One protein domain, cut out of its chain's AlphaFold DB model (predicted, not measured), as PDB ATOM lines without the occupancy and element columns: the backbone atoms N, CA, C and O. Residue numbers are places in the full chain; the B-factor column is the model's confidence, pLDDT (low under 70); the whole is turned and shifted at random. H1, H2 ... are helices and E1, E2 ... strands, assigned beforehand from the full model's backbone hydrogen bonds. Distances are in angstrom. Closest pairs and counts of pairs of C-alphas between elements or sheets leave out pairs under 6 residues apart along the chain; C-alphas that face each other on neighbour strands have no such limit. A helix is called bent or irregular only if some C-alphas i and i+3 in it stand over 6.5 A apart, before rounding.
ATOM      1  N   TRP A 344      86.248-101.527   6.652       93.12
ATOM      2  CA  TRP A 344      87.017-101.048   5.497       93.12
ATOM      3  C   TRP A 344      87.759-102.156   4.742       93.12
ATOM      4  O   TRP A 344      87.906-102.058   3.525       93.12
ATOM      5  N   GLU A 345      88.157-103.240   5.414       90.94
ATOM      6  CA  GLU A 345      88.753-104.418   4.766       90.94
ATOM      7  C   GLU A 345      87.861-104.987   3.655       90.94
ATOM      8  O   GLU A 345      88.359-105.408   2.610       90.94
ATOM      9  N   LYS A 346      86.534-104.916   3.823       90.31
ATOM     10  CA  LYS A 346      85.556-105.383   2.828       90.31
ATOM     11  C   LYS A 346      85.626-104.622   1.501       90.31
ATOM     12  O   LYS A 346      85.131-105.124   0.499       90.31
ATOM     13  N   TYR A 347      86.211-103.424   1.488       90.69
ATOM     14  CA  TYR A 347      86.324-102.559   0.312       90.69
ATOM     15  C   TYR A 347      87.732-102.562  -0.305       90.69
ATOM     16  O   TYR A 347      87.969-101.859  -1.290       90.69
ATOM     17  N   ALA A 348      88.667-103.362   0.223       87.62
ATOM     18  CA  ALA A 348      90.066-103.373  -0.214       87.62
ATOM     19  C   ALA A 348      90.261-103.725  -1.704       87.62
ATOM     20  O   ALA A 348      91.213-103.246  -2.322       87.62
ATOM     21  N   ASP A 349      89.358-104.509  -2.303       84.44
ATOM     22  CA  ASP A 349      89.451-104.874  -3.726       84.44
ATOM     23  C   ASP A 349      88.953-103.778  -4.677       84.44
ATOM     24  O   ASP A 349      89.346-103.759  -5.845       84.44
ATOM     25  N   VAL A 350      88.089-102.876  -4.194       88.50
ATOM     26  CA  VAL A 350      87.459-101.815  -5.002       88.50
ATOM     27  C   VAL A 350      88.040-100.431  -4.726       88.50
ATOM     28  O   VAL A 350      87.800 -99.501  -5.495       88.50
ATOM     29  N   VAL A 351      88.825-100.274  -3.654       90.31
ATOM     30  CA  VAL A 351      89.522 -99.018  -3.373       90.31
ATOM     31  C   VAL A 351      90.565 -98.744  -4.457       90.31
ATOM     32  O   VAL A 351      91.351 -99.613  -4.836       90.31
ATOM     33  N   GLY A 352      90.557 -97.525  -4.983       88.19
ATOM     34  CA  GLY A 352      91.492 -97.012  -5.974       88.19
ATOM     35  C   GLY A 352      92.775 -96.507  -5.320       88.19
ATOM     36  O   GLY A 352      93.503 -97.277  -4.690       88.19
ATOM     37  N   ASP A 353      93.067 -95.224  -5.510       87.81
ATOM     38  CA  ASP A 353      94.218 -94.560  -4.899       87.81
ATOM     39  C   ASP A 353      94.010 -94.378  -3.393       87.81
ATOM     40  O   ASP A 353      92.905 -94.077  -2.934       87.81
ATOM     41  N   VAL A 354      95.091 -94.528  -2.630       90.69
ATOM     42  CA  VAL A 354      95.095 -94.333  -1.179       90.69
ATOM     43  C   VAL A 354      96.194 -93.364  -0.761       90.69
ATOM     44  O   VAL A 354      97.289 -93.366  -1.331       90.69
ATOM     45  N   LYS A 355      95.901 -92.534   0.240       90.88
ATOM     46  CA  LYS A 355      96.848 -91.612   0.872       90.88
ATOM     47  C   LYS A 355      96.696 -91.642   2.391       90.88
ATOM     48  O   LYS A 355      95.600 -91.836   2.911       90.88
ATOM     49  N   PHE A 356      97.796 -91.418   3.098       91.81
ATOM     50  CA  PHE A 356      97.855 -91.407   4.558       91.81
ATOM     51  C   PHE A 356      98.350 -90.043   5.030       91.81
ATOM     52  O   PHE A 356      99.525 -89.724   4.878       91.81
ATOM     53  N   ALA A 357      97.460 -89.230   5.591       91.31
ATOM     54  CA  ALA A 357      97.828 -87.953   6.185       91.31
ATOM     55  C   ALA A 357      98.265 -88.169   7.640       91.31
ATOM     56  O   ALA A 357      97.474 -88.590   8.487       91.31
ATOM     57  N   LEU A 358      99.537 -87.896   7.914       92.00
ATOM     58  CA  LEU A 358     100.218 -88.219   9.157       92.00
ATOM     59  C   LEU A 358     100.292 -87.001  10.083       92.00
ATOM     60  O   LEU A 358     100.837 -85.951   9.731       92.00
ATOM     61  N   GLY A 359      99.781 -87.150  11.302       90.50
ATOM     62  CA  GLY A 359      99.908 -86.164  12.366       90.50
ATOM     63  C   GLY A 359     101.350 -86.027  12.876       90.50
ATOM     64  O   GLY A 359     102.199 -86.882  12.607       90.50
ATOM     65  N   PRO A 360     101.659 -84.953  13.628       87.38
ATOM     66  CA  PRO A 360     102.993 -84.700  14.176       87.38
ATOM     67  C   PRO A 360     103.612 -85.877  14.942       87.38
ATOM     68  O   PRO A 360     104.818 -86.084  14.834       87.38
ATOM     69  N   ASN A 361     102.817 -86.662  15.680       87.81
ATOM     70  CA  ASN A 361     103.352 -87.756  16.494       87.81
ATOM     71  C   ASN A 361     103.760 -88.964  15.651       87.81
ATOM     72  O   ASN A 361     104.770 -89.583  15.952       87.81
ATOM     73  N   ALA A 362     103.009 -89.288  14.593       87.44
ATOM     74  CA  ALA A 362     103.391 -90.358  13.675       87.44
ATOM     75  C   ALA A 362     104.645 -89.963  12.882       87.44
ATOM     76  O   ALA A 362     105.591 -90.740  12.797       87.44
ATOM     77  N   ARG A 363     104.691 -88.726  12.366       87.00
ATOM     78  CA  ARG A 363     105.812 -88.228  11.547       87.00
ATOM     79  C   ARG A 363     107.139 -88.146  12.292       87.00
ATOM     80  O   ARG A 363     108.175 -88.386  11.687       87.00
ATOM     81  N   ASN A 364     107.096 -87.802  13.577       87.38
ATOM     82  CA  ASN A 364     108.280 -87.657  14.423       87.38
ATOM     83  C   ASN A 364     108.453 -88.840  15.392       87.38
ATOM     84  O   ASN A 364     109.067 -88.680  16.443       87.38
ATOM     85  N   SER A 365     107.839 -89.992  15.105       86.56
ATOM     86  CA  SER A 365     107.920 -91.152  15.991       86.56
ATOM     87  C   SER A 365     109.256 -91.868  15.845       86.56
ATOM     88  O   SER A 365     109.657 -92.201  14.733       86.56
ATOM     89  N   ASP A 366     109.865 -92.213  16.976       86.19
ATOM     90  CA  ASP A 366     111.025 -93.107  17.034       86.19
ATOM     91  C   ASP A 366     110.622 -94.584  17.270       86.19
ATOM     92  O   ASP A 366     111.488 -95.450  17.397       86.19
ATOM     93  N   ASP A 367     109.317 -94.908  17.351       87.50
ATOM     94  CA  ASP A 367     108.849 -96.298  17.513       87.50
ATOM     95  C   ASP A 367     109.130 -97.094  16.231       87.50
ATOM     96  O   ASP A 367     108.608 -96.780  15.158       87.50
ATOM     97  N   THR A 368     109.901 -98.177  16.357       87.62
ATOM     98  CA  THR A 368     110.253 -99.090  15.262       87.62
ATOM     99  C   THR A 368     109.033 -99.515  14.443       87.62
ATOM    100  O   THR A 368     109.089 -99.492  13.216       87.62
ATOM    101  N   ARG A 369     107.902 -99.837  15.090       85.56
ATOM    102  CA  ARG A 369     106.682-100.269  14.379       85.56
ATOM    103  C   ARG A 369     106.061 -99.146  13.552       85.56
ATOM    104  O   ARG A 369     105.538 -99.396  12.469       85.56
ATOM    105  N   MET A 370     106.110 -97.914  14.056       87.88
ATOM    106  CA  MET A 370     105.618 -96.743  13.332       87.88
ATOM    107  C   MET A 370     106.503 -96.462  12.114       87.88
ATOM    108  O   MET A 370     105.992 -96.274  11.011       87.88
ATOM    109  N   LEU A 371     107.825 -96.508  12.295       90.00
ATOM    110  CA  LEU A 371     108.801 -96.307  11.222       90.00
ATOM    111  C   LEU A 371     108.662 -97.353  10.107       90.00
ATOM    112  O   LEU A 371     108.707 -96.999   8.929       90.00
ATOM    113  N   GLU A 372     108.442 -98.622  10.456       87.00
ATOM    114  CA  GLU A 372     108.182 -99.698   9.492       87.00
ATOM    115  C   GLU A 372     106.928 -99.425   8.650       87.00
ATOM    116  O   GLU A 372     106.972 -99.554   7.426       87.00
ATOM    117  N   VAL A 373     105.829 -98.989   9.278       87.56
ATOM    118  CA  VAL A 373     104.580 -98.658   8.574       87.56
ATOM    119  C   VAL A 373     104.732 -97.415   7.698       87.56
ATOM    120  O   VAL A 373     104.264 -97.409   6.561       87.56
ATOM    121  N   ILE A 374     105.419 -96.375   8.173       88.81
ATOM    122  CA  ILE A 374     105.677 -95.166   7.377       88.81
ATOM    123  C   ILE A 374     106.531 -95.504   6.153       88.81
ATOM    124  O   ILE A 374     106.216 -95.062   5.048       88.81
ATOM    125  N   LYS A 375     107.564 -96.338   6.324       86.44
ATOM    126  CA  LYS A 375     108.391 -96.833   5.218       86.44
ATOM    127  C   LYS A 375     107.575 -97.670   4.231       86.44
ATOM    128  O   LYS A 375     107.705 -97.494   3.024       86.44
ATOM    129  N   LEU A 376     106.697 -98.546   4.720       85.81
ATOM    130  CA  LEU A 376     105.785 -99.328   3.880       85.81
ATOM    131  C   LEU A 376     104.857 -98.428   3.043       85.81
ATOM    132  O   LEU A 376     104.534 -98.751   1.899       85.81
ATOM    133  N   MET A 377     104.433 -97.299   3.614       87.06
ATOM    134  CA  MET A 377     103.535 -96.327   2.990       87.06
ATOM    135  C   MET A 377     104.262 -95.248   2.171       87.06
ATOM    136  O   MET A 377     103.621 -94.294   1.719       87.06
ATOM    137  N   GLU A 378     105.572 -95.388   1.937       84.62
ATOM    138  CA  GLU A 378     106.363 -94.432   1.156       84.62
ATOM    139  C   GLU A 378     105.707 -94.157  -0.212       84.62
ATOM    140  O   GLU A 378     105.212 -95.060  -0.896       84.62
ATOM    141  N   GLY A 379     105.639 -92.878  -0.592       82.94
ATOM    142  CA  GLY A 379     104.946 -92.415  -1.802       82.94
ATOM    143  C   GLY A 379     103.431 -92.198  -1.646       82.94
ATOM    144  O   GLY A 379     102.780 -91.660  -2.552       82.94
ATOM    145  N   MET A 380     102.849 -92.562  -0.500       87.38
ATOM    146  CA  MET A 380     101.425 -92.369  -0.185       87.38
ATOM    147  C   MET A 380     101.182 -91.481   1.039       87.38
ATOM    148  O   MET A 380     100.030 -91.204   1.362       87.38
ATOM    149  N   THR A 381     102.232 -91.031   1.719       89.25
ATOM    150  CA  THR A 381     102.120 -90.203   2.921       89.25
ATOM    151  C   THR A 381     101.962 -88.720   2.590       89.25
ATOM    152  O   THR A 381     102.447 -88.240   1.567       89.25
ATOM    153  N   LEU A 382     101.253 -88.012   3.466       90.81
ATOM    154  CA  LEU A 382     101.020 -86.570   3.457       90.81
ATOM    155  C   LEU A 382     101.189 -86.049   4.883       90.81
ATOM    156  O   LEU A 382     100.983 -86.794   5.840       90.81
ATOM    157  N   ASP A 383     101.488 -84.771   5.049       90.44
ATOM    158  CA  ASP A 383     101.469 -84.144   6.363       90.44
ATOM    159  C   ASP A 383     100.040 -83.741   6.763       90.44
ATOM    160  O   ASP A 383      99.342 -83.073   6.004       90.44
ATOM    161  N   LEU A 384      99.605 -84.086   7.976       89.62
ATOM    162  CA  LEU A 384      98.342 -83.611   8.542       89.62
ATOM    163  C   LEU A 384      98.592 -82.489   9.555       89.62
ATOM    164  O   LEU A 384      99.309 -82.674  10.544       89.62
ATOM    165  N   TYR A 385      97.934 -81.345   9.355       86.62
ATOM    166  CA  TYR A 385      97.945 -80.225  10.303       86.62
ATOM    167  C   TYR A 385      96.531 -79.838  10.747       86.62
ATOM    168  O   TYR A 385      95.531 -80.209  10.131       86.62
ATOM    169  N   GLY A 386      96.426 -79.075  11.840       80.19
ATOM    170  CA  GLY A 386      95.141 -78.550  12.326       80.19
ATOM    171  C   GLY A 386      94.169 -79.619  12.846       80.19
ATOM    172  O   GLY A 386      92.977 -79.357  12.991       80.19
ATOM    173  N   ALA A 387      94.652 -80.833  13.128       72.31
ATOM    174  CA  ALA A 387      93.827 -81.959  13.571       72.31
ATOM    175  C   ALA A 387      93.364 -81.868  15.035       72.31
ATOM    176  O   ALA A 387      92.486 -82.640  15.440       72.31
ATOM    177  N   GLY A 388      93.887 -80.896  15.788       78.56
ATOM    178  CA  GLY A 388      93.756 -80.802  17.239       78.56
ATOM    179  C   GLY A 388      94.837 -81.653  17.892       78.56
ATOM    180  O   GLY A 388      95.963 -81.193  18.050       78.56
ATOM    181  N   ASP A 389      94.496 -82.900  18.206       77.12
ATOM    182  CA  ASP A 389      95.424 -83.886  18.759       77.12
ATOM    183  C   ASP A 389      96.523 -84.273  17.749       77.12
ATOM    184  O   ASP A 389      96.240 -84.602  16.591       77.12
ATOM    185  N   GLY A 390      97.779 -84.246  18.204       76.81
ATOM    186  CA  GLY A 390      98.962 -84.613  17.427       76.81
ATOM    187  C   GLY A 390      99.065 -86.106  17.089       76.81
ATOM    188  O   GLY A 390      99.801 -86.453  16.162       76.81
ATOM    189  N   GLN A 391      98.323 -86.974  17.789       79.69
ATOM    190  CA  GLN A 391      98.198 -88.409  17.481       79.69
ATOM    191  C   GLN A 391      97.248 -88.697  16.312       79.69
ATOM    192  O   GLN A 391      97.194 -89.817  15.807       79.69
ATOM    193  N   ASN A 392      96.463 -87.711  15.876       85.44
ATOM    194  CA  ASN A 392      95.447 -87.940  14.866       85.44
ATOM    195  C   ASN A 392      96.081 -88.103  13.477       85.44
ATOM    196  O   ASN A 392      96.876 -87.276  13.038       85.44
ATOM    197  N   ASN A 393      95.663 -89.147  12.769       91.00
ATOM    198  CA  ASN A 393      96.045 -89.449  11.394       91.00
ATOM    199  C   ASN A 393      94.771 -89.568  10.549       91.00
ATOM    200  O   ASN A 393      93.701 -89.855  11.090       91.00
ATOM    201  N   ALA A 394      94.860 -89.379   9.237       91.25
ATOM    202  CA  ALA A 394      93.738 -89.596   8.331       91.25
ATOM    203  C   ALA A 394      94.111 -90.558   7.204       91.25
ATOM    204  O   ALA A 394      95.193 -90.485   6.626       91.25
ATOM    205  N   PHE A 395      93.184 -91.445   6.882       93.25
ATOM    206  CA  PHE A 395      93.249 -92.367   5.769       93.25
ATOM    207  C   PHE A 395      92.303 -91.889   4.673       93.25
ATOM    208  O   PHE A 395      91.097 -91.778   4.877       93.25
ATOM    209  N   ILE A 396      92.867 -91.562   3.518       92.31
ATOM    210  CA  ILE A 396      92.146 -91.006   2.379       92.31
ATOM    211  C   ILE A 396      92.071 -92.089   1.306       92.31
ATOM    212  O   ILE A 396      93.096 -92.567   0.821       92.31
ATOM    213  N   MET A 397      90.856 -92.474   0.940       93.56
ATOM    214  CA  MET A 397      90.555 -93.542  -0.008       93.56
ATOM    215  C   MET A 397      89.783 -92.986  -1.196       93.56
ATOM    216  O   MET A 397      88.783 -92.295  -1.015       93.56
ATOM    217  N   ARG A 398      90.198 -93.323  -2.416       92.00
ATOM    218  CA  ARG A 398      89.465 -92.973  -3.635       92.00
ATOM    219  C   ARG A 398      88.639 -94.154  -4.135       92.00
ATOM    220  O   ARG A 398      89.165 -95.247  -4.311       92.00
ATOM    221  N   PHE A 399      87.378 -93.906  -4.455       91.56
ATOM    222  CA  PHE A 399      86.458 -94.842  -5.096       91.56
ATOM    223  C   PHE A 399      85.845 -94.167  -6.328       91.56
ATOM    224  O   PHE A 399      84.836 -93.470  -6.228       91.56
ATOM    225  N   GLY A 400      86.484 -94.319  -7.492       88.00
ATOM    226  CA  GLY A 400      86.062 -93.631  -8.717       88.00
ATOM    227  C   GLY A 400      86.022 -92.107  -8.537       88.00
ATOM    228  O   GLY A 400      87.057 -91.485  -8.268       88.00
ATOM    229  N   ASP A 401      84.820 -91.539  -8.650       88.81
ATOM    230  CA  ASP A 401      84.528 -90.105  -8.495       88.81
ATOM    231  C   ASP A 401      84.328 -89.661  -7.042       88.81
ATOM    232  O   ASP A 401      83.962 -88.512  -6.795       88.81
ATOM    233  N   TRP A 402      84.552 -90.545  -6.072       91.00
ATOM    234  CA  TRP A 402      84.369 -90.265  -4.653       91.00
ATOM    235  C   TRP A 402      85.672 -90.409  -3.876       91.00
ATOM    236  O   TRP A 402      86.489 -91.289  -4.145       91.00
ATOM    237  N   VAL A 403      85.854 -89.551  -2.879       91.88
ATOM    238  CA  VAL A 403      86.975 -89.572  -1.941       91.88
ATOM    239  C   VAL A 403      86.424 -89.669  -0.530       91.88
ATOM    240  O   VAL A 403      85.562 -88.890  -0.133       91.88
ATOM    241  N   VAL A 404      86.932 -90.628   0.231       93.69
ATOM    242  CA  VAL A 404      86.573 -90.874   1.622       93.69
ATOM    243  C   VAL A 404      87.765 -90.522   2.502       93.69
ATOM    244  O   VAL A 404      88.851 -91.048   2.290       93.69
ATOM    245  N   ALA A 405      87.569 -89.654   3.490       93.12
ATOM    246  CA  ALA A 405      88.565 -89.301   4.493       93.12
ATOM    247  C   ALA A 405      88.149 -89.846   5.866       93.12
ATOM    248  O   ALA A 405      87.182 -89.381   6.476       93.12
ATOM    249  N   GLU A 406      88.910 -90.825   6.345       93.12
ATOM    250  CA  GLU A 406      88.686 -91.572   7.577       93.12
ATOM    251  C   GLU A 406      89.747 -91.203   8.620       93.12
ATOM    252  O   GLU A 406      90.931 -91.477   8.450       93.12
ATOM    253  N   PHE A 407      89.357 -90.575   9.727       90.00
ATOM    254  CA  PHE A 407      90.308 -90.141  10.760       90.00
ATOM    255  C   PHE A 407      90.514 -91.207  11.833       90.00
ATOM    256  O   PHE A 407      89.541 -91.699  12.388       90.00
ATOM    257  N   GLY A 408      91.756 -91.509  12.211       82.56
ATOM    258  CA  GLY A 408      92.100 -92.614  13.115       82.56
ATOM    259  C   GLY A 408      91.454 -92.538  14.506       82.56
ATOM    260  O   GLY A 408      90.956 -93.546  14.999       82.56
ATOM    261  N   HIS A 409      91.370 -91.349  15.107       80.56
ATOM    262  CA  HIS A 409      90.860 -91.164  16.473       80.56
ATOM    263  C   HIS A 409      89.356 -91.509  16.613       80.56
ATOM    264  O   HIS A 409      88.540 -91.090  15.791       80.56
ATOM    265  N   GLU A 410      88.956 -92.204  17.689       69.19
ATOM    266  CA  GLU A 410      87.617 -92.829  17.833       69.19
ATOM    267  C   GLU A 410      86.404 -91.878  17.737       69.19
ATOM    268  O   GLU A 410      85.339 -92.270  17.266       69.19
ATOM    269  N   ASN A 411      86.550 -90.618  18.154       72.44
ATOM    270  CA  ASN A 411      85.475 -89.621  18.134       72.44
ATOM    271  C   ASN A 411      85.383 -88.826  16.825       72.44
ATOM    272  O   ASN A 411      84.500 -87.972  16.690       72.44
ATOM    273  N   ASN A 412      86.260 -89.092  15.857       82.88
ATOM    274  CA  ASN A 412      86.198 -88.416  14.574       82.88
ATOM    275  C   ASN A 412      85.165 -89.056  13.634       82.88
ATOM    276  O   ASN A 412      84.882 -90.256  13.659       82.88
ATOM    277  N   ALA A 413      84.584 -88.199  12.798       85.00
ATOM    278  CA  ALA A 413      83.692 -88.599  11.723       85.00
ATOM    279  C   ALA A 413      84.488 -89.069  10.495       85.00
ATOM    280  O   ALA A 413      85.631 -88.652  10.293       85.00
ATOM    281  N   CYS A 414      83.839 -89.885   9.672       91.44
ATOM    282  CA  CYS A 414      84.242 -90.170   8.302       91.44
ATOM    283  C   CYS A 414      83.614 -89.123   7.378       91.44
ATOM    284  O   CYS A 414      82.458 -88.732   7.569       91.44
ATOM    285  N   PHE A 415      84.346 -88.674   6.367       91.62
ATOM    286  CA  PHE A 415      83.877 -87.663   5.425       91.62
ATOM    287  C   PHE A 415      83.938 -88.192   3.997       91.62
ATOM    288  O   PHE A 415      84.908 -88.849   3.637       91.62
ATOM    289  N   VAL A 416      82.921 -87.908   3.186       90.94
ATOM    290  CA  VAL A 416      82.836 -88.366   1.793       90.94
ATOM    291  C   VAL A 416      82.606 -87.170   0.873       90.94
ATOM    292  O   VAL A 416      81.668 -86.404   1.094       90.94
ATOM    293  N   TYR A 417      83.440 -87.042  -0.160       88.94
ATOM    294  CA  TYR A 417      83.507 -85.926  -1.112       88.94
ATOM    295  C   TYR A 417      83.490 -86.411  -2.552       88.94
ATOM    296  O   TYR A 417      83.914 -87.532  -2.830       88.94
ATOM    297  N   ARG A 418      83.085 -85.545  -3.484       86.81
ATOM    298  CA  ARG A 418      83.382 -85.771  -4.902       86.81
ATOM    299  C   ARG A 418      84.872 -85.547  -5.139       86.81
ATOM    300  O   ARG A 418      85.439 -84.596  -4.622       86.81
ATOM    301  N   ALA A 419      85.502 -86.383  -5.954       86.06
ATOM    302  CA  ALA A 419      86.915 -86.259  -6.308       86.06
ATOM    303  C   ALA A 419      87.230 -84.943  -7.043       86.06
ATOM    304  O   ALA A 419      88.359 -84.472  -6.983       86.06
ATOM    305  N   SER A 420      86.235 -84.350  -7.712       83.44
ATOM    306  CA  SER A 420      86.322 -83.025  -8.341       83.44
ATOM    307  C   SER A 420      86.229 -81.860  -7.352       83.44
ATOM    308  O   SER A 420      86.437 -80.721  -7.750       83.44
ATOM    309  N   ASP A 421      85.850 -82.126  -6.103       82.50
ATOM    310  CA  ASP A 421      85.551 -81.127  -5.078       82.50
ATOM    311  C   ASP A 421      86.081 -81.610  -3.720       82.50
ATOM    312  O   ASP A 421      85.338 -81.949  -2.794       82.50
ATOM    313  N   VAL A 422      87.406 -81.722  -3.648       83.12
ATOM    314  CA  VAL A 422      88.142 -82.069  -2.431       83.12
ATOM    315  C   VAL A 422      88.822 -80.828  -1.847       83.12
ATOM    316  O   VAL A 422      89.293 -79.978  -2.599       83.12
ATOM    317  N   PRO A 423      88.951 -80.726  -0.512       76.25
ATOM    318  CA  PRO A 423      89.575 -79.579   0.153       76.25
ATOM    319  C   PRO A 423      91.119 -79.599   0.113       76.25
ATOM    320  O   PRO A 423      91.766 -79.054   1.006       76.25
ATOM    321  N   PHE A 424      91.705 -80.297  -0.861       77.12
ATOM    322  CA  PHE A 424      93.146 -80.454  -1.069       77.12
ATOM    323  C   PHE A 424      93.426 -80.777  -2.542       77.12
ATOM    324  O   PHE A 424      92.651 -81.494  -3.177       77.12
ATOM    325  N   GLU A 425      94.519 -80.259  -3.093       63.62
ATOM    326  CA  GLU A 425      94.863 -80.401  -4.506       63.62
ATOM    327  C   GLU A 425      95.658 -81.681  -4.805       63.62
ATOM    328  O   GLU A 425      96.240 -82.349  -3.942       63.62
ATOM    329  N   HIS A 426      95.688 -82.048  -6.087       55.97
ATOM    330  CA  HIS A 426      96.447 -83.197  -6.559       55.97
ATOM    331  C   HIS A 426      97.947 -82.870  -6.565       55.97
ATOM    332  O   HIS A 426      98.436 -82.200  -7.467       55.97
ATOM    333  N   GLY A 427      98.688 -83.372  -5.576       59.75
ATOM    334  CA  GLY A 427     100.131 -83.125  -5.444       59.75
ATOM    335  C   GLY A 427     100.524 -82.375  -4.176       59.75
ATOM    336  O   GLY A 427     101.720 -82.260  -3.910       59.75
ATOM    337  N   ASP A 428      99.548 -81.946  -3.373       70.62
ATOM    338  CA  ASP A 428      99.807 -81.415  -2.041       70.62
ATOM    339  C   ASP A 428     100.644 -82.406  -1.238       70.62
ATOM    340  O   ASP A 428     100.362 -83.604  -1.205       70.62
ATOM    341  N   THR A 429     101.674 -81.904  -0.568       78.06
ATOM    342  CA  THR A 429     102.456 -82.672   0.410       78.06
ATOM    343  C   THR A 429     101.831 -82.609   1.800       78.06
ATOM    344  O   THR A 429     102.295 -83.281   2.721       78.06
ATOM    345  N   SER A 430     100.759 -81.828   1.960       83.44
ATOM    346  CA  SER A 430     100.139 -81.561   3.246       83.44
ATOM    347  C   SER A 430      98.662 -81.197   3.168       83.44
ATOM    348  O   SER A 430      98.254 -80.520   2.234       83.44
ATOM    349  N   ILE A 431      97.878 -81.572   4.181       87.38
ATOM    350  CA  ILE A 431      96.435 -81.330   4.244       87.38
ATOM    351  C   ILE A 431      96.024 -80.791   5.623       87.38
ATOM    352  O   ILE A 431      96.522 -81.210   6.671       87.38
ATOM    353  N   SER A 432      95.056 -79.869   5.629       87.50
ATOM    354  CA  SER A 432      94.410 -79.368   6.845       87.50
ATOM    355  C   SER A 432      93.214 -80.231   7.247       87.50
ATOM    356  O   SER A 432      92.235 -80.365   6.509       87.50
ATOM    357  N   ALA A 433      93.231 -80.751   8.473       84.88
ATOM    358  CA  ALA A 433      92.087 -81.461   9.035       84.88
ATOM    359  C   ALA A 433      90.853 -80.558   9.191       84.88
ATOM    360  O   ALA A 433      89.729 -81.047   9.103       84.88
ATOM    361  N   GLN A 434      91.033 -79.253   9.423       84.56
ATOM    362  CA  GLN A 434      89.918 -78.300   9.490       84.56
ATOM    363  C   GLN A 434      89.270 -78.110   8.119       84.56
ATOM    364  O   GLN A 434      88.046 -78.111   8.036       84.56
ATOM    365  N   ALA A 435      90.078 -78.036   7.056       84.44
ATOM    366  CA  ALA A 435      89.568 -77.974   5.690       84.44
ATOM    367  C   ALA A 435      88.746 -79.232   5.376       84.44
ATOM    368  O   ALA A 435      87.584 -79.116   4.998       84.44
ATOM    369  N   ILE A 436      89.273 -80.426   5.695       84.38
ATOM    370  CA  ILE A 436      88.496 -81.671   5.597       84.38
ATOM    371  C   ILE A 436      87.219 -81.595   6.438       84.38
ATOM    372  O   ILE A 436      86.181 -82.029   5.978       84.38
ATOM    373  N   ARG A 437      87.227 -81.069   7.664       84.19
ATOM    374  CA  ARG A 437      86.015 -81.062   8.505       84.19
ATOM    375  C   ARG A 437      84.944 -80.078   8.028       84.19
ATOM    376  O   ARG A 437      83.762 -80.358   8.227       84.19
ATOM    377  N   HIS A 438      85.340 -78.933   7.473       81.50
ATOM    378  CA  HIS A 438      84.439 -77.816   7.170       81.50
ATOM    379  C   HIS A 438      83.965 -77.788   5.709       81.50
ATOM    380  O   HIS A 438      82.948 -77.160   5.429       81.50
ATOM    381  N   HIS A 439      84.617 -78.521   4.797       78.25
ATOM    382  CA  HIS A 439      84.271 -78.532   3.365       78.25
ATOM    383  C   HIS A 439      82.812 -78.923   3.076       78.25
ATOM    384  O   HIS A 439      82.161 -78.350   2.208       78.25
ATOM    385  N   ILE A 440      82.237 -79.836   3.869       72.00
ATOM    386  CA  ILE A 440      80.838 -80.277   3.695       72.00
ATOM    387  C   ILE A 440      79.840 -79.136   3.935       72.00
ATOM    388  O   ILE A 440      78.817 -79.074   3.257       72.00
ATOM    389  N   GLN A 441      80.141 -78.208   4.850       58.34
ATOM    390  CA  GLN A 441      79.242 -77.095   5.184       58.34
ATOM    391  C   GLN A 441      79.135 -76.063   4.049       58.34
ATOM    392  O   GLN A 441      78.096 -75.426   3.914       58.34
ATOM    393  N   ALA A 442      80.170 -75.933   3.209       49.41
ATOM    394  CA  ALA A 442      80.157 -75.060   2.035       49.41
ATOM    395  C   ALA A 442      79.373 -75.673   0.857       49.41
ATOM    396  O   ALA A 442      78.680 -74.960   0.131       49.41
ATOM    397  N   SER A 443      79.410 -77.003   0.703       49.44
ATOM    398  CA  SER A 443      78.695 -77.714  -0.371       49.44
ATOM    399  C   SER A 443      77.163 -77.690  -0.236       49.44
ATOM    400  O   SER A 443      76.455 -77.769  -1.240       49.44
ATOM    401  N   ASP A 444      76.638 -77.510   0.984       47.12
ATOM    402  CA  ASP A 444      75.199 -77.331   1.232       47.12
ATOM    403  C   ASP A 444      74.674 -75.969   0.725       47.12
ATOM    404  O   ASP A 444      73.470 -75.824   0.523       47.12
ATOM    405  N   GLN A 445      75.554 -74.984   0.490       43.66
ATOM    406  CA  GLN A 445      75.166 -73.615   0.121       43.66
ATOM    407  C   GLN A 445      75.153 -73.335  -1.391       43.66
ATOM    408  O   GLN A 445      74.491 -72.387  -1.801       43.66
ATOM    409  N   LEU A 446      75.840 -74.126  -2.233       42.22
ATOM    410  CA  LEU A 446      76.104 -73.731  -3.631       42.22
ATOM    411  C   LEU A 446      75.354 -74.489  -4.744       42.22
ATOM    412  O   LEU A 446      75.490 -74.105  -5.902       42.22
ATOM    413  N   GLY A 447      74.570 -75.540  -4.470       46.94
ATOM    414  CA  GLY A 447      74.055 -76.374  -5.579       46.94
ATOM    415  C   GLY A 447      72.772 -77.150  -5.334       46.94
ATOM    416  O   GLY A 447      72.566 -78.199  -5.942       46.94
ATOM    417  N   ALA A 448      71.928 -76.709  -4.407       45.19
ATOM    418  CA  ALA A 448      70.938 -77.610  -3.858       45.19
ATOM    419  C   ALA A 448      69.653 -76.866  -3.450       45.19
ATOM    420  O   ALA A 448      69.352 -76.694  -2.270       45.19
ATOM    421  N   GLU A 449      68.830 -76.506  -4.433       47.50
ATOM    422  CA  GLU A 449      67.418 -76.139  -4.213       47.50
ATOM    423  C   GLU A 449      66.432 -77.143  -4.842       47.50
ATOM    424  O   GLU A 449      65.260 -77.154  -4.488       47.50
ATOM    425  N   SER A 450      66.893 -78.074  -5.684       50.16
ATOM    426  CA  SER A 450      66.011 -78.890  -6.540       50.16
ATOM    427  C   SER A 450      65.866 -80.378  -6.165       50.16
ATOM    428  O   SER A 450      65.099 -81.085  -6.810       50.16
ATOM    429  N   LEU A 451      66.532 -80.873  -5.111       50.53
ATOM    430  CA  LEU A 451      66.376 -82.258  -4.615       50.53
ATOM    431  C   LEU A 451      65.966 -82.306  -3.133       50.53
ATOM    432  O   LEU A 451      66.560 -81.565  -2.334       50.53
ATOM    433  N   PRO A 452      65.023 -83.188  -2.736       55.19
ATOM    434  CA  PRO A 452      64.603 -83.339  -1.346       55.19
ATOM    435  C   PRO A 452      65.764 -83.807  -0.455       55.19
ATOM    436  O   PRO A 452      66.624 -84.595  -0.852       55.19
ATOM    437  N   HIS A 453      65.783 -83.330   0.794       52.34
ATOM    438  CA  HIS A 453      66.895 -83.493   1.745       52.34
ATOM    439  C   HIS A 453      67.323 -84.961   1.975       52.34
ATOM    440  O   HIS A 453      68.480 -85.242   2.296       52.34
ATOM    441  N   ARG A 454      66.402 -85.914   1.776       52.69
ATOM    442  CA  ARG A 454      66.635 -87.357   1.932       52.69
ATOM    443  C   ARG A 454      67.486 -87.955   0.799       52.69
ATOM    444  O   ARG A 454      68.281 -88.851   1.077       52.69
ATOM    445  N   ASP A 455      67.391 -87.416  -0.417       52.81
ATOM    446  CA  ASP A 455      68.140 -87.888  -1.591       52.81
ATOM    447  C   ASP A 455      69.533 -87.250  -1.681       52.81
ATOM    448  O   ASP A 455      70.497 -87.910  -2.073       52.81
ATOM    449  N   ARG A 456      69.710 -86.019  -1.172       57.44
ATOM    450  CA  ARG A 456      71.043 -85.388  -1.048       57.44
ATOM    451  C   ARG A 456      72.006 -86.190  -0.187       57.44
ATOM    452  O   ARG A 456      73.156 -86.383  -0.567       57.44
ATOM    453  N   ARG A 457      71.539 -86.713   0.953       56.62
ATOM    454  CA  ARG A 457      72.379 -87.550   1.829       56.62
ATOM    455  C   ARG A 457      72.774 -88.875   1.174       56.62
ATOM    456  O   ARG A 457      73.792 -89.450   1.563       56.62
ATOM    457  N   ARG A 458      72.019 -89.345   0.174       58.91
ATOM    458  CA  ARG A 458      72.340 -90.557  -0.590       58.91
ATOM    459  C   ARG A 458      73.343 -90.307  -1.722       58.91
ATOM    460  O   ARG A 458      74.112 -91.215  -1.997       58.91
ATOM    461  N   VAL A 459      73.383 -89.106  -2.318       64.50
ATOM    462  CA  VAL A 459      74.104 -88.863  -3.592       64.50
ATOM    463  C   VAL A 459      75.117 -87.691  -3.562       64.50
ATOM    464  O   VAL A 459      75.852 -87.510  -4.528       64.50
ATOM    465  N   GLY A 460      75.203 -86.893  -2.484       72.44
ATOM    466  CA  GLY A 460      76.110 -85.726  -2.343       72.44
ATOM    467  C   GLY A 460      77.282 -85.924  -1.359       72.44
ATOM    468  O   GLY A 460      77.515 -87.044  -0.913       72.44
ATOM    469  N   PRO A 461      78.045 -84.885  -0.978       82.12
ATOM    470  CA  PRO A 461      79.009 -84.979   0.126       82.12
ATOM    471  C   PRO A 461      78.322 -85.331   1.457       82.12
ATOM    472  O   PRO A 461      77.177 -84.941   1.690       82.12
ATOM    473  N   VAL A 462      78.969 -86.104   2.338       87.19
ATOM    474  CA  VAL A 462      78.354 -86.509   3.618       87.19
ATOM    475  C   VAL A 462      79.361 -86.723   4.743       87.19
ATOM    476  O   VAL A 462      80.455 -87.244   4.543       87.19
ATOM    477  N   LYS A 463      78.957 -86.319   5.954       90.06
ATOM    478  CA  LYS A 463      79.644 -86.598   7.215       90.06
ATOM    479  C   LYS A 463      78.976 -87.785   7.904       90.06
ATOM    480  O   LYS A 463      77.790 -87.720   8.229       90.06
ATOM    481  N   LEU A 464      79.734 -88.843   8.160       89.88
ATOM    482  CA  LEU A 464      79.259 -90.081   8.770       89.88
ATOM    483  C   LEU A 464      79.901 -90.289  10.146       89.88
ATOM    484  O   LEU A 464      81.069 -89.976  10.366       89.88
ATOM    485  N   HIS A 465      79.129 -90.809  11.098       90.19
ATOM    486  CA  HIS A 465      79.567 -90.994  12.481       90.19
ATOM    487  C   HIS A 465      79.594 -92.476  12.854       90.19
ATOM    488  O   HIS A 465      78.604 -93.171  12.652       90.19
ATOM    489  N   HIS A 466      80.681 -92.915  13.488       89.25
ATOM    490  CA  HIS A 466      80.884 -94.272  14.011       89.25
ATOM    491  C   HIS A 466      80.102 -94.519  15.314       89.25
ATOM    492  O   HIS A 466      80.683 -94.806  16.361       89.25
ATOM    493  N   ARG A 467      78.786 -94.284  15.304       86.81
ATOM    494  CA  ARG A 467      77.919 -94.467  16.476       86.81
ATOM    495  C   ARG A 467      76.614 -95.122  16.056       86.81
ATOM    496  O   ARG A 467      75.915 -94.581  15.198       86.81
ATOM    497  N   ASP A 468      76.289 -96.232  16.707       86.81
ATOM    498  CA  ASP A 468      75.021 -96.935  16.530       86.81
ATOM    499  C   ASP A 468      73.869 -95.996  16.942       86.81
ATOM    500  O   ASP A 468      73.944 -95.297  17.959       86.81
ATOM    501  N   LYS A 469      72.823 -95.904  16.115       81.75
ATOM    502  CA  LYS A 469      71.704 -94.966  16.319       81.75
ATOM    503  C   LYS A 469      70.385 -95.592  15.893       81.75
ATOM    504  O   LYS A 469      70.275 -96.137  14.800       81.75
ATOM    505  N   GLY A 470      69.361 -95.446  16.738       77.69
ATOM    506  CA  GLY A 470      67.987 -95.850  16.411       77.69
ATOM    507  C   GLY A 470      67.840 -97.340  16.087       77.69
ATOM    508  O   GLY A 470      67.089 -97.683  15.183       77.69
ATOM    509  N   GLY A 471      68.600 -98.208  16.767       81.69
ATOM    510  CA  GLY A 471      68.581 -99.660  16.547       81.69
ATOM    511  C   GLY A 471      69.327-100.144  15.298       81.69
ATOM    512  O   GLY A 471      69.339-101.344  15.048       81.69
ATOM    513  N   ARG A 472      69.956 -99.246  14.526       86.19
ATOM    514  CA  ARG A 472      70.831 -99.603  13.401       86.19
ATOM    515  C   ARG A 472      72.300 -99.517  13.793       86.19
ATOM    516  O   ARG A 472      72.700 -98.578  14.495       86.19
ATOM    517  N   PHE A 473      73.090-100.452  13.277       91.69
ATOM    518  CA  PHE A 473      74.541-100.394  13.369       91.69
ATOM    519  C   PHE A 473      75.080 -99.299  12.441       91.69
ATOM    520  O   PHE A 473      74.525 -99.050  11.363       91.69
ATOM    521  N   TRP A 474      76.138 -98.598  12.857       92.50
ATOM    522  CA  TRP A 474      76.722 -97.537  12.026       92.50
ATOM    523  C   TRP A 474      77.258 -98.080  10.694       92.50
ATOM    524  O   TRP A 474      77.231 -97.362   9.694       92.50
ATOM    525  N   GLU A 475      77.683 -99.345  10.655       93.19
ATOM    526  CA  GLU A 475      78.160-100.041   9.462       93.19
ATOM    527  C   GLU A 475      77.090-100.069   8.363       93.19
ATOM    528  O   GLU A 475      77.401 -99.776   7.210       93.19
ATOM    529  N   ASP A 476      75.826-100.324   8.719       91.12
ATOM    530  CA  ASP A 476      74.720-100.348   7.752       91.12
ATOM    531  C   ASP A 476      74.456 -98.947   7.176       91.12
ATOM    532  O   ASP A 476      74.120 -98.784   6.005       91.12
ATOM    533  N   ILE A 477      74.617 -97.906   8.004       90.31
ATOM    534  CA  ILE A 477      74.466 -96.506   7.580       90.31
ATOM    535  C   ILE A 477      75.576 -96.131   6.592       90.31
ATOM    536  O   ILE A 477      75.325 -95.411   5.622       90.31
ATOM    537  N   PHE A 478      76.801 -96.605   6.829       92.56
ATOM    538  CA  PHE A 478      77.913 -96.395   5.909       92.56
ATOM    539  C   PHE A 478      77.703 -97.172   4.605       92.56
ATOM    540  O   PHE A 478      77.894 -96.596   3.539       92.56
ATOM    541  N   GLU A 479      77.276 -98.435   4.661       91.50
ATOM    542  CA  GLU A 479      77.013 -99.252   3.468       91.50
ATOM    543  C   GLU A 479      75.897 -98.641   2.598       91.50
ATOM    544  O   GLU A 479      76.066 -98.518   1.383       91.50
ATOM    545  N   ASP A 480      74.818 -98.128   3.200       89.06
ATOM    546  CA  ASP A 480      73.771 -97.366   2.496       89.06
ATOM    547  C   ASP A 480      74.329 -96.097   1.820       89.06
ATOM    548  O   ASP A 480      73.953 -95.749   0.697       89.06
ATOM    549  N   ALA A 481      75.218 -95.373   2.507       89.69
ATOM    550  CA  ALA A 481      75.811 -94.147   1.981       89.69
ATOM    551  C   ALA A 481      76.784 -94.429   0.825       89.69
ATOM    552  O   ALA A 481      76.776 -93.710  -0.176       89.69
ATOM    553  N   LEU A 482      77.610 -95.467   0.941       91.38
ATOM    554  CA  LEU A 482      78.564 -95.864  -0.092       91.38
ATOM    555  C   LEU A 482      77.837 -96.432  -1.320       91.38
ATOM    556  O   LEU A 482      78.082 -95.979  -2.441       91.38
ATOM    557  N   SER A 483      76.871 -97.330  -1.119       89.81
ATOM    558  CA  SER A 483      76.077 -97.912  -2.209       89.81
ATOM    559  C   SER A 483      75.262 -96.863  -2.971       89.81
ATOM    560  O   SER A 483      75.261 -96.873  -4.201       89.81
ATOM    561  N   GLY A 484      74.663 -95.885  -2.276       85.75
ATOM    562  CA  GLY A 484      73.968 -94.750  -2.902       85.75
ATOM    563  C   GLY A 484      74.857 -93.879  -3.803       85.75
ATOM    564  O   GLY A 484      74.352 -93.158  -4.660       85.75
ATOM    565  N   ARG A 485      76.182 -93.981  -3.646       88.31
ATOM    566  CA  ARG A 485      77.210 -93.286  -4.438       88.31
ATOM    567  C   ARG A 485      77.851 -94.176  -5.508       88.31
ATOM    568  O   ARG A 485      78.813 -93.759  -6.146       88.31
TER     569      ARG A 485
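What this domain is: This is residues 344 to 485 of the 658 residues of the protein "EH_Signature domain-containing protein" of Caballeronia glebae (UniProt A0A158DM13). A strongly twisted sheet of seven strands, curled like part of a barrel but not closed, wraps round one long helix, H3, while H5 lies over E5 on the outside of the curl. H1 and H2 sit at one end of the longest axis, and at the other end are H4 and residues 449 to 454, which stick out. The printed part has 142 residues, with five named helices and seven named strands in the order E1 H1 H2 E2 E3 E4 E5 E6 H3 H4 E7 H5; the sheet is mixed, in the order E6 E2 E1 E3 E4 E5 E7, and the class is mixed, helices and strands. The whole is compact, with a radius of gyration of the C-alphas of 15.8 A, and its outline is elongated, spanning 51 by 33 by 29 A.

How they stand to each other: Begin at residue 344 and go on to E1, residues 354 to 358. Next come H1, residues 360 to 363, which only grazes the sheet, and H2, residues 368 to 376, which is not on the sheet, but only just, with 4 pairs of C-alphas within 10 A. H1 and H2 are close but not clearly touching; their closest C-alphas, of Ala 362 and Met 370, are 6.8 A apart. E2, residues 381 to 385, is parallel to E1 at 44 degrees, with N 382 and O 356 2.8 A apart; E1, H1, H2 and E2 form a strand-helix-strand unit, two parallel neighbour strands with helices between, and its crossover is right-handed. Look next at E3, residues 394 to 399, E4, residues 402 to 407, and E5, residues 414 to 418: they form a meander, each strand the antiparallel neighbour of the one before, with hairpins E3 to E4 and E4 to E5. N 397 and O 404 are 2.8 A apart, as are N 403 and O 417. E3 is also antiparallel to E1, with N 355 and O 396 2.9 A apart. E6, residues 430 to 432, is an edge strand parallel to E2, with N 431 and O 383 2.8 A apart. The sheet curls round H3, residues 433 to 446; its closest C-alphas to E7, residues 462 to 464, are those of Ile 440 and Val 462, 6.7 A apart. H3 is irregular: C-alphas 437 and 440 are 7.1 A apart. E7, the other edge strand, is antiparallel to E5, with N 464 and O 414 2.8 A apart. H5, residues 474 to 483, is on the sheet at a height of 10.1 A, over E5, and runs along the strands at 7 degrees on the local plane. H4, residues 453 to 459, touches H5, with the C-alphas of Arg 458 and Ala 481 closest at 5.6 A; at 71 degrees they are only just about perpendicular. H3 and H5 are apart. In H2 and H5 every O i to N i+4 pair is within hydrogen-bond range; in H3 4 of 10 are, beside 7 of 11 O i to N i+3 pairs, in H4 1 of 3, beside 2 of 4, and H1 is too short for an O i to N i+4 pair.

Where its parts are: Find C-alpha 354 at (95.095, -94.333, -1.179), where E1 begins its 13.1 A. H2 runs 12.2 A, E2 13.1 A, E3 16.1 A, E4 16.5 A and E5 13.9 A. Find C-alpha 433 at (92.087, -81.461, 9.035); from there H3 runs 21.8 A. H4 covers 10.5 A, and H5 runs 14.3 A to C-alpha 483 at (76.077, -97.912, -2.209). The shorter H1, E6 and E7 measure 5.2 A, 7.1 A and 6.3 A.

The domain as a whole: The two C-alphas farthest apart, of Thr 368 and Ser 450, are 53.3 A apart. The printed part has no cut, and E5 to E6, with 11 residues between them, is the long link. The mean pLDDT of the printed part is 81.3; look for values under 70 at residue 410, residues 425 to 427 and residues 441 to 459.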